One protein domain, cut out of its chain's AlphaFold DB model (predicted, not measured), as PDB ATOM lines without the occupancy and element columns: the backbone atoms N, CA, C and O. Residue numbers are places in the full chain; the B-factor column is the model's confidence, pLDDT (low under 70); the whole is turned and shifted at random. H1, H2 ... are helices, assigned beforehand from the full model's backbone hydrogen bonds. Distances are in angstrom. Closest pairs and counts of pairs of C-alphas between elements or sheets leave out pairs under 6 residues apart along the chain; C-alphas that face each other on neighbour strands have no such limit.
ATOM      1  N   LYS A   2     225.447 213.899 170.157       80.81
ATOM      2  CA  LYS A   2     225.241 213.608 168.724       80.81
ATOM      3  C   LYS A   2     225.209 212.114 168.367       80.81
ATOM      4  O   LYS A   2     224.287 211.669 167.693       80.81
ATOM      5  N   GLN A   3     226.187 211.337 168.838       81.88
ATOM      6  CA  GLN A   3     226.284 209.905 168.521       81.88
ATOM      7  C   GLN A   3     225.139 209.078 169.119       81.88
ATOM      8  O   GLN A   3     224.621 208.190 168.449       81.88
ATOM      9  N   PHE A   4     224.681 209.427 170.325       82.50
ATOM     10  CA  PHE A   4     223.529 208.788 170.961       82.50
ATOM     11  C   PHE A   4     222.279 208.938 170.086       82.50
ATOM     12  O   PHE A   4     221.681 207.948 169.682       82.50
ATOM     13  N   VAL A   5     221.957 210.164 169.658       84.19
ATOM     14  CA  VAL A   5     220.761 210.419 168.831       84.19
ATOM     15  C   VAL A   5     220.874 209.842 167.422       84.19
ATOM     16  O   VAL A   5     219.866 209.459 166.823       84.19
ATOM     17  N   LYS A   6     222.091 209.722 166.877       84.12
ATOM     18  CA  LYS A   6     222.312 209.010 165.611       84.12
ATOM     19  C   LYS A   6     222.004 207.519 165.740       84.12
ATOM     20  O   LYS A   6     221.366 206.998 164.827       84.12
ATOM     21  N   ALA A   7     222.391 206.896 166.852       82.81
ATOM     22  CA  ALA A   7     222.137 205.487 167.146       82.81
ATOM     23  C   ALA A   7     220.677 205.191 167.536       82.81
ATOM     24  O   ALA A   7     220.230 204.064 167.347       82.81
ATOM     25  N   LEU A   8     219.923 206.188 168.020       84.62
ATOM     26  CA  LEU A   8     218.512 206.005 168.366       84.62
ATOM     27  C   LEU A   8     217.644 205.648 167.141       84.62
ATOM     28  O   LEU A   8     217.812 206.255 166.063       84.62
ATOM     29  N   PRO A   9     216.660 204.744 167.315       85.00
ATOM     30  CA  PRO A   9     215.645 204.463 166.308       85.00
ATOM     31  C   PRO A   9     214.823 205.725 166.014       85.00
ATOM     32  O   PRO A   9     214.354 206.414 166.917       85.00
ATOM     33  N   LYS A  10     214.635 206.057 164.729       85.19
ATOM     34  CA  LYS A  10     213.998 207.329 164.312       85.19
ATOM     35  C   LYS A  10     212.493 207.390 164.560       85.19
ATOM     36  O   LYS A  10     211.920 208.478 164.478       85.19
ATOM     37  N   ASP A  11     211.905 206.245 164.864       84.12
ATOM     38  CA  ASP A  11     210.487 206.063 165.152       84.12
ATOM     39  C   ASP A  11     210.244 205.603 166.601       84.12
ATOM     40  O   ASP A  11     209.096 205.387 166.982       84.12
ATOM     41  N   GLY A  12     211.308 205.478 167.409       85.50
ATOM     42  CA  GLY A  12     211.211 205.095 168.818       85.50
ATOM     43  C   GLY A  12     210.661 206.213 169.703       85.50
ATOM     44  O   GLY A  12     210.792 207.400 169.378       85.50
ATOM     45  N   GLU A  13     210.076 205.831 170.839       86.56
ATOM     46  CA  GLU A  13     209.471 206.753 171.814       86.56
ATOM     47  C   GLU A  13     210.490 207.780 172.328       86.56
ATOM     48  O   GLU A  13     210.225 208.980 172.282       86.56
ATOM     49  N   CYS A  14     211.720 207.349 172.629       87.31
ATOM     50  CA  CYS A  14     212.827 208.233 172.998       87.31
ATOM     51  C   CYS A  14     213.079 209.343 171.951       87.31
ATOM     52  O   CYS A  14     213.222 210.518 172.292       87.31
ATOM     53  N   PHE A  15     213.055 209.026 170.648       87.69
ATOM     54  CA  PHE A  15     213.232 210.039 169.600       87.69
ATOM     55  C   PHE A  15     212.015 210.973 169.466       87.69
ATOM     56  O   PHE A  15     212.178 212.162 169.170       87.69
ATOM     57  N   LYS A  16     210.794 210.471 169.693       89.81
ATOM     58  CA  LYS A  16     209.581 211.310 169.731       89.81
ATOM     59  C   LYS A  16     209.623 212.279 170.910       89.81
ATOM     60  O   LYS A  16     209.331 213.459 170.723       89.81
ATOM     61  N   TYR A  17     210.072 211.813 172.072       89.19
ATOM     62  CA  TYR A  17     210.254 212.643 173.255       89.19
ATOM     63  C   TYR A  17     211.262 213.773 173.013       89.19
ATOM     64  O   TYR A  17     210.982 214.934 173.306       89.19
ATOM     65  N   LEU A  18     212.390 213.472 172.356       86.88
ATOM     66  CA  LEU A  18     213.368 214.487 171.940       86.88
ATOM     67  C   LEU A  18     212.759 215.569 171.039       86.88
ATOM     68  O   LEU A  18     213.081 216.749 171.181       86.88
ATOM     69  N   CYS A  19     211.871 215.179 170.120       88.00
ATOM     70  CA  CYS A  19     211.160 216.135 169.269       88.00
ATOM     71  C   CYS A  19     210.227 217.044 170.081       88.00
ATOM     72  O   CYS A  19     210.054 218.206 169.717       88.00
ATOM     73  N   HIS A  20     209.642 216.532 171.165       88.12
ATOM     74  CA  HIS A  20     208.756 217.294 172.040       88.12
ATOM     75  C   HIS A  20     209.523 218.247 172.970       88.12
ATOM     76  O   HIS A  20     209.125 219.400 173.110       88.12
ATOM     77  N   GLN A  21     210.646 217.805 173.550       84.81
ATOM     78  CA  GLN A  21     211.449 218.630 174.464       84.81
ATOM     79  C   GLN A  21     212.255 219.724 173.773       84.81
ATOM     80  O   GLN A  21     212.543 220.759 174.375       84.81
ATOM     81  N   CYS A  22     212.597 219.523 172.502       81.75
ATOM     82  CA  CYS A  22     213.302 220.512 171.697       81.75
ATOM     83  C   CYS A  22     212.417 221.017 170.544       81.75
ATOM     84  O   CYS A  22     212.778 220.823 169.381       81.75
ATOM     85  N   PRO A  23     211.283 221.701 170.811       81.06
ATOM     86  CA  PRO A  23     210.360 222.130 169.757       81.06
ATOM     87  C   PRO A  23     210.980 223.175 168.814       81.06
ATOM     88  O   PRO A  23     210.517 223.358 167.691       81.06
ATOM     89  N   GLY A  24     212.049 223.855 169.250       84.12
ATOM     90  CA  GLY A  24     212.825 224.785 168.425       84.12
ATOM     91  C   GLY A  24     213.788 224.111 167.441       84.12
ATOM     92  O   GLY A  24     214.321 224.782 166.556       84.12
ATOM     93  N   LEU A  25     214.022 222.799 167.565       85.56
ATOM     94  CA  LEU A  25     214.870 222.041 166.651       85.56
ATOM     95  C   LEU A  25     214.011 221.319 165.614       85.56
ATOM     96  O   LEU A  25     213.028 220.651 165.927       85.56
ATOM     97  N   SER A  26     214.413 221.397 164.346       88.19
ATOM     98  CA  SER A  26     213.767 220.589 163.316       88.19
ATOM     99  C   SER A  26     214.128 219.110 163.486       88.19
ATOM    100  O   SER A  26     215.236 218.761 163.907       88.19
ATOM    101  N   LYS A  27     213.233 218.211 163.059       87.94
ATOM    102  CA  LYS A  27     213.490 216.758 163.055       87.94
ATOM    103  C   LYS A  27     214.798 216.395 162.337       87.94
ATOM    104  O   LYS A  27     215.469 215.449 162.737       87.94
ATOM    105  N   ALA A  28     215.187 217.148 161.305       89.00
ATOM    106  CA  ALA A  28     216.458 216.962 160.607       89.00
ATOM    107  C   ALA A  28     217.670 217.276 161.501       89.00
ATOM    108  O   ALA A  28     218.589 216.465 161.580       89.00
ATOM    109  N   LYS A  29     217.637 218.397 162.238       88.00
ATOM    110  CA  LYS A  29     218.692 218.783 163.191       88.00
ATOM    111  C   LYS A  29     218.823 217.766 164.324       88.00
ATOM    112  O   LYS A  29     219.939 217.376 164.660       88.00
ATOM    113  N   LEU A  30     217.694 217.262 164.829       86.38
ATOM    114  CA  LEU A  30     217.666 216.181 165.818       86.38
ATOM    115  C   LEU A  30     218.288 214.892 165.268       86.38
ATOM    116  O   LEU A  30     219.161 214.315 165.908       86.38
ATOM    117  N   LYS A  31     217.919 214.465 164.052       86.25
ATOM    118  CA  LYS A  31     218.507 213.276 163.399       86.25
ATOM    119  C   LYS A  31     220.016 213.393 163.192       86.25
ATOM    120  O   LYS A  31     220.731 212.402 163.322       86.25
ATOM    121  N   GLU A  32     220.485 214.589 162.864       85.75
ATOM    122  CA  GLU A  32     221.906 214.890 162.702       85.75
ATOM    123  C   GLU A  32     222.632 215.034 164.052       85.75
ATOM    124  O   GLU A  32     223.863 215.059 164.102       85.75
ATOM    125  N   GLY A  33     221.877 215.067 165.156       83.88
ATOM    126  CA  GLY A  33     222.375 215.206 166.516       83.88
ATOM    127  C   GLY A  33     222.947 216.594 166.798       83.88
ATOM    128  O   GLY A  33     223.911 216.722 167.555       83.88
ATOM    129  N   VAL A  34     222.388 217.618 166.150       82.38
ATOM    130  CA  VAL A  34     222.756 219.025 166.319       82.38
ATOM    131  C   VAL A  34     221.904 219.613 167.437       82.38
ATOM    132  O   VAL A  34     220.731 219.917 167.234       82.38
ATOM    133  N   PHE A  35     222.518 219.775 168.606       83.44
ATOM    134  CA  PHE A  35     221.908 220.375 169.790       83.44
ATOM    135  C   PHE A  35     222.693 221.615 170.208       83.44
ATOM    136  O   PHE A  35     223.912 221.670 170.036       83.44
ATOM    137  N   ILE A  36     222.003 222.591 170.790       79.50
ATOM    138  CA  ILE A  36     222.639 223.734 171.449       79.50
ATOM    139  C   ILE A  36     222.885 223.406 172.926       79.50
ATOM    140  O   ILE A  36     222.159 222.615 173.523       79.50
ATOM    141  N   GLY A  37     223.896 224.027 173.536       80.94
ATOM    142  CA  GLY A  37     224.263 223.775 174.939       80.94
ATOM    143  C   GLY A  37     223.086 223.803 175.935       80.94
ATOM    144  O   GLY A  37     222.995 222.895 176.758       80.94
ATOM    145  N   PRO A  38     222.155 224.779 175.862       81.75
ATOM    146  CA  PRO A  38     220.969 224.802 176.720       81.75
ATOM    147  C   PRO A  38     220.057 223.581 176.566       81.75
ATOM    148  O   PRO A  38     219.566 223.084 177.575       81.75
ATOM    149  N   ASP A  39     219.861 223.089 175.343       79.50
ATOM    150  CA  ASP A  39     219.001 221.932 175.077       79.50
ATOM    151  C   ASP A  39     219.628 220.657 175.639       79.50
ATOM    152  O   ASP A  39     218.944 219.885 176.295       79.50
ATOM    153  N   ILE A  40     220.948 220.485 175.477       81.62
ATOM    154  CA  ILE A  40     221.685 219.345 176.049       81.62
ATOM    155  C   ILE A  40     221.572 219.340 177.576       81.62
ATOM    156  O   ILE A  40     221.325 218.288 178.157       81.62
ATOM    157  N   ARG A  41     221.736 220.504 178.223       83.25
ATOM    158  CA  ARG A  41     221.625 220.622 179.688       83.25
ATOM    159  C   ARG A  41     220.237 220.243 180.187       83.25
ATOM    160  O   ARG A  41     220.140 219.382 181.048       83.25
ATOM    161  N   LYS A  42     219.185 220.811 179.585       83.31
ATOM    162  CA  LYS A  42     217.796 220.467 179.929       83.31
ATOM    163  C   LYS A  42     217.544 218.971 179.813       83.31
ATOM    164  O   LYS A  42     216.944 218.389 180.695       83.31
ATOM    165  N   MET A  43     218.047 218.355 178.750       82.12
ATOM    166  CA  MET A  43     217.897 216.923 178.513       82.12
ATOM    167  C   MET A  43     218.657 216.045 179.510       82.12
ATOM    168  O   MET A  43     218.228 214.934 179.791       82.12
ATOM    169  N   MET A  44     219.814 216.505 179.993       82.69
ATOM    170  CA  MET A  44     220.593 215.793 181.010       82.69
ATOM    171  C   MET A  44     219.973 215.866 182.402       82.69
ATOM    172  O   MET A  44     220.209 214.976 183.209       82.69
ATOM    173  N   GLU A  45     219.205 216.917 182.671       83.81
ATOM    174  CA  GLU A  45     218.489 217.132 183.932       83.81
ATOM    175  C   GLU A  45     217.074 216.529 183.916       83.81
ATOM    176  O   GLU A  45     216.404 216.485 184.944       83.81
ATOM    177  N   ASP A  46     216.604 216.077 182.753       85.25
ATOM    178  CA  ASP A  46     215.253 215.566 182.562       85.25
ATOM    179  C   ASP A  46     215.152 214.084 182.947       85.25
ATOM    180  O   ASP A  46     215.412 213.188 182.145       85.25
ATOM    181  N   GLU A  47     214.732 213.818 184.182       86.38
ATOM    182  CA  GLU A  47     214.509 212.453 184.674       86.38
ATOM    183  C   GLU A  47     213.401 211.720 183.898       86.38
ATOM    184  O   GLU A  47     213.437 210.495 183.750       86.38
ATOM    185  N   ASN A  48     212.425 212.452 183.348       86.06
ATOM    186  CA  ASN A  48     211.351 211.847 182.565       86.06
ATOM    187  C   ASN A  48     211.887 211.322 181.227       86.06
ATOM    188  O   ASN A  48     211.364 210.341 180.696       86.06
ATOM    189  N   PHE A  49     212.972 211.897 180.708       83.56
ATOM    190  CA  PHE A  49     213.618 211.384 179.506       83.56
ATOM    191  C   PHE A  49     214.122 209.944 179.686       83.56
ATOM    192  O   PHE A  49     214.001 209.125 178.779       83.56
ATOM    193  N   GLU A  50     214.625 209.597 180.871       85.31
ATOM    194  CA  GLU A  50     215.130 208.250 181.169       85.31
ATOM    195  C   GLU A  50     214.018 207.206 181.229       85.31
ATOM    196  O   GLU A  50     214.238 206.028 180.918       85.31
ATOM    197  N   THR A  51     212.814 207.631 181.613       86.19
ATOM    198  CA  THR A  51     211.643 206.752 181.670       86.19
ATOM    199  C   THR A  51     211.140 206.360 180.281       86.19
ATOM    200  O   THR A  51     210.709 205.222 180.107       86.19
ATOM    201  N   GLU A  52     211.314 207.237 179.289       85.56
ATOM    202  CA  GLU A  52     210.929 207.021 177.885       85.56
ATOM    203  C   GLU A  52     211.938 206.168 177.097       85.56
ATOM    204  O   GLU A  52     211.682 205.773 175.956       85.56
ATOM    205  N   MET A  53     213.103 205.885 177.688       85.62
ATOM    206  CA  MET A  53     214.126 205.031 177.089       85.62
ATOM    207  C   MET A  53     213.866 203.551 177.333       85.62
ATOM    208  O   MET A  53     213.544 203.133 178.452       85.62
ATOM    209  N   GLU A  54     214.158 202.733 176.320       84.56
ATOM    210  CA  GLU A  54     214.278 201.294 176.531       84.56
ATOM    211  C   GLU A  54     215.474 200.950 177.433       84.56
ATOM    212  O   GLU A  54     216.409 201.727 177.632       84.56
ATOM    213  N   THR A  55     215.475 199.735 177.984       83.88
ATOM    214  CA  THR A  55     216.483 199.301 178.969       83.88
ATOM    215  C   THR A  55     217.920 199.397 178.433       83.88
ATOM    216  O   THR A  55     218.840 199.737 179.178       83.88
ATOM    217  N   ASN A  56     218.141 199.098 177.150       80.38
ATOM    218  CA  ASN A  56     219.449 199.221 176.499       80.38
ATOM    219  C   ASN A  56     219.843 200.686 176.258       80.38
ATOM    220  O   ASN A  56     221.000 201.047 176.471       80.38
ATOM    221  N   GLU A  57     218.889 201.525 175.852       82.56
ATOM    222  CA  GLU A  57     219.102 202.954 175.619       82.56
ATOM    223  C   GLU A  57     219.426 203.669 176.933       82.56
ATOM    224  O   GLU A  57     220.392 204.426 176.993       82.56
ATOM    225  N   ARG A  58     218.707 203.333 178.011       85.25
ATOM    226  CA  ARG A  58     218.947 203.853 179.361       85.25
ATOM    227  C   ARG A  58     220.335 203.487 179.871       85.25
ATOM    228  O   ARG A  58     221.046 204.344 180.371       85.25
ATOM    229  N   LYS A  59     220.781 202.239 179.692       83.88
ATOM    230  CA  LYS A  59     222.154 201.835 180.068       83.88
ATOM    231  C   LYS A  59     223.222 202.626 179.308       83.88
ATOM    232  O   LYS A  59     224.231 203.022 179.895       83.88
ATOM    233  N   ALA A  60     222.999 202.867 178.015       80.44
ATOM    234  CA  ALA A  60     223.880 203.710 177.212       80.44
ATOM    235  C   ALA A  60     223.847 205.177 177.673       80.44
ATOM    236  O   ALA A  60     224.888 205.832 177.710       80.44
ATOM    237  N   TRP A  61     222.676 205.678 178.071       84.19
ATOM    238  CA  TRP A  61     222.489 207.022 178.608       84.19
ATOM    239  C   TRP A  61     223.178 207.227 179.958       84.19
ATOM    240  O   TRP A  61     223.925 208.188 180.109       84.19
ATOM    241  N   GLU A  62     223.027 206.296 180.900       81.50
ATOM    242  CA  GLU A  62     223.753 206.309 182.178       81.50
ATOM    243  C   GLU A  62     225.267 206.331 181.956       81.50
ATOM    244  O   GLU A  62     225.984 207.147 182.529       81.50
ATOM    245  N   SER A  63     225.753 205.488 181.042       78.94
ATOM    246  CA  SER A  63     227.174 205.457 180.678       78.94
ATOM    247  C   SER A  63     227.635 206.784 180.062       78.94
ATOM    248  O   SER A  63     228.762 207.219 180.287       78.94
ATOM    249  N   PHE A  64     226.759 207.452 179.306       76.00
ATOM    250  CA  PHE A  64     227.020 208.766 178.728       76.00
ATOM    251  C   PHE A  64     227.013 209.892 179.777       76.00
ATOM    252  O   PHE A  64     227.866 210.772 179.694       76.00
ATOM    253  N   LYS A  65     226.122 209.852 180.779       76.62
ATOM    254  CA  LYS A  65     226.100 210.801 181.911       76.62
ATOM    255  C   LYS A  65     227.334 210.675 182.809       76.62
ATOM    256  O   LYS A  65     227.803 211.669 183.351       76.62
ATOM    257  N   LEU A  66     227.855 209.456 182.963       69.88
ATOM    258  CA  LEU A  66     229.034 209.159 183.784       69.88
ATOM    259  C   LEU A  66     230.366 209.513 183.106       69.88
ATOM    260  O   LEU A  66     231.397 209.537 183.781       69.88
ATOM    261  N   ALA A  67     230.373 209.804 181.798       58.81
ATOM    262  CA  ALA A  67     231.544 210.387 181.153       58.81
ATOM    263  C   ALA A  67     231.855 211.725 181.853       58.81
ATOM    264  O   ALA A  67     230.949 212.549 181.983       58.81
TER     265      ALA A  67
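Overview. This is residues 2 to 67 of the 150 residues of an uncharacterized protein of Araneus ventricosus (UniProt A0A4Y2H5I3). Picture a rounded ball of short helices that make few contacts with one another: H3 meets H1 and H2 at one end of the longest axis, and H4, H5 and H6 follow in turn round the rest, with H6 toward the other end. H6 runs side by side with H1, the opposite way. The printed part has 66 residues with six named helices, H1 to H6 in chain order, and no named strand; the class is all helix. It is compact, with a radius of gyration of the C-alphas of 10.8 A and spans of 26 by 24 by 20 A.

Along the chain. Find C-alpha 2 at (225.241, 213.608, 168.724), where H1, residues 2 to 7, begins. Next come H2, residues 13 to 21, 12.3 A long, and H3, residues 27 to 32. Look for C-alpha 37 at (224.263, 223.775, 174.939); from there H4 runs 12.6 A to residue 45. H5 holds residues 47 to 51. H6, residues 55 to 65, is 15.3 A long and ends at C-alpha 65, (226.100, 210.801, 181.911).

Arrangement. Start at H1: it touches H3, about perpendicular at 78 degrees, the closest C-alphas being those of Lys 6 and Lys 31, 6.1 A apart. H2 and H3 only just touch, with 3 pairs of C-alphas within 8 A; Cys 19 and Lys 27 have the closest, 6.7 A apart. H5 is close to but not clearly touching H6, with the closest C-alphas, of Glu 50 and Arg 58, at 6.1 A. H1 and H4 are apart. In H1, H2, H3, H4 and H6 every O i to N i+4 pair is within hydrogen-bond range; in H5 it is 0 of 1, beside 2 of 2 O i to N i+3 pairs.

Size, cuts and confidence. The C-alphas farthest apart, of Ser 26 and Leu 66, lie 28.0 A apart. The printed part has no cut, and its five links are tight. Look at residues 66 to 67 for pLDDT under 70; the mean of the printed part is 83.5.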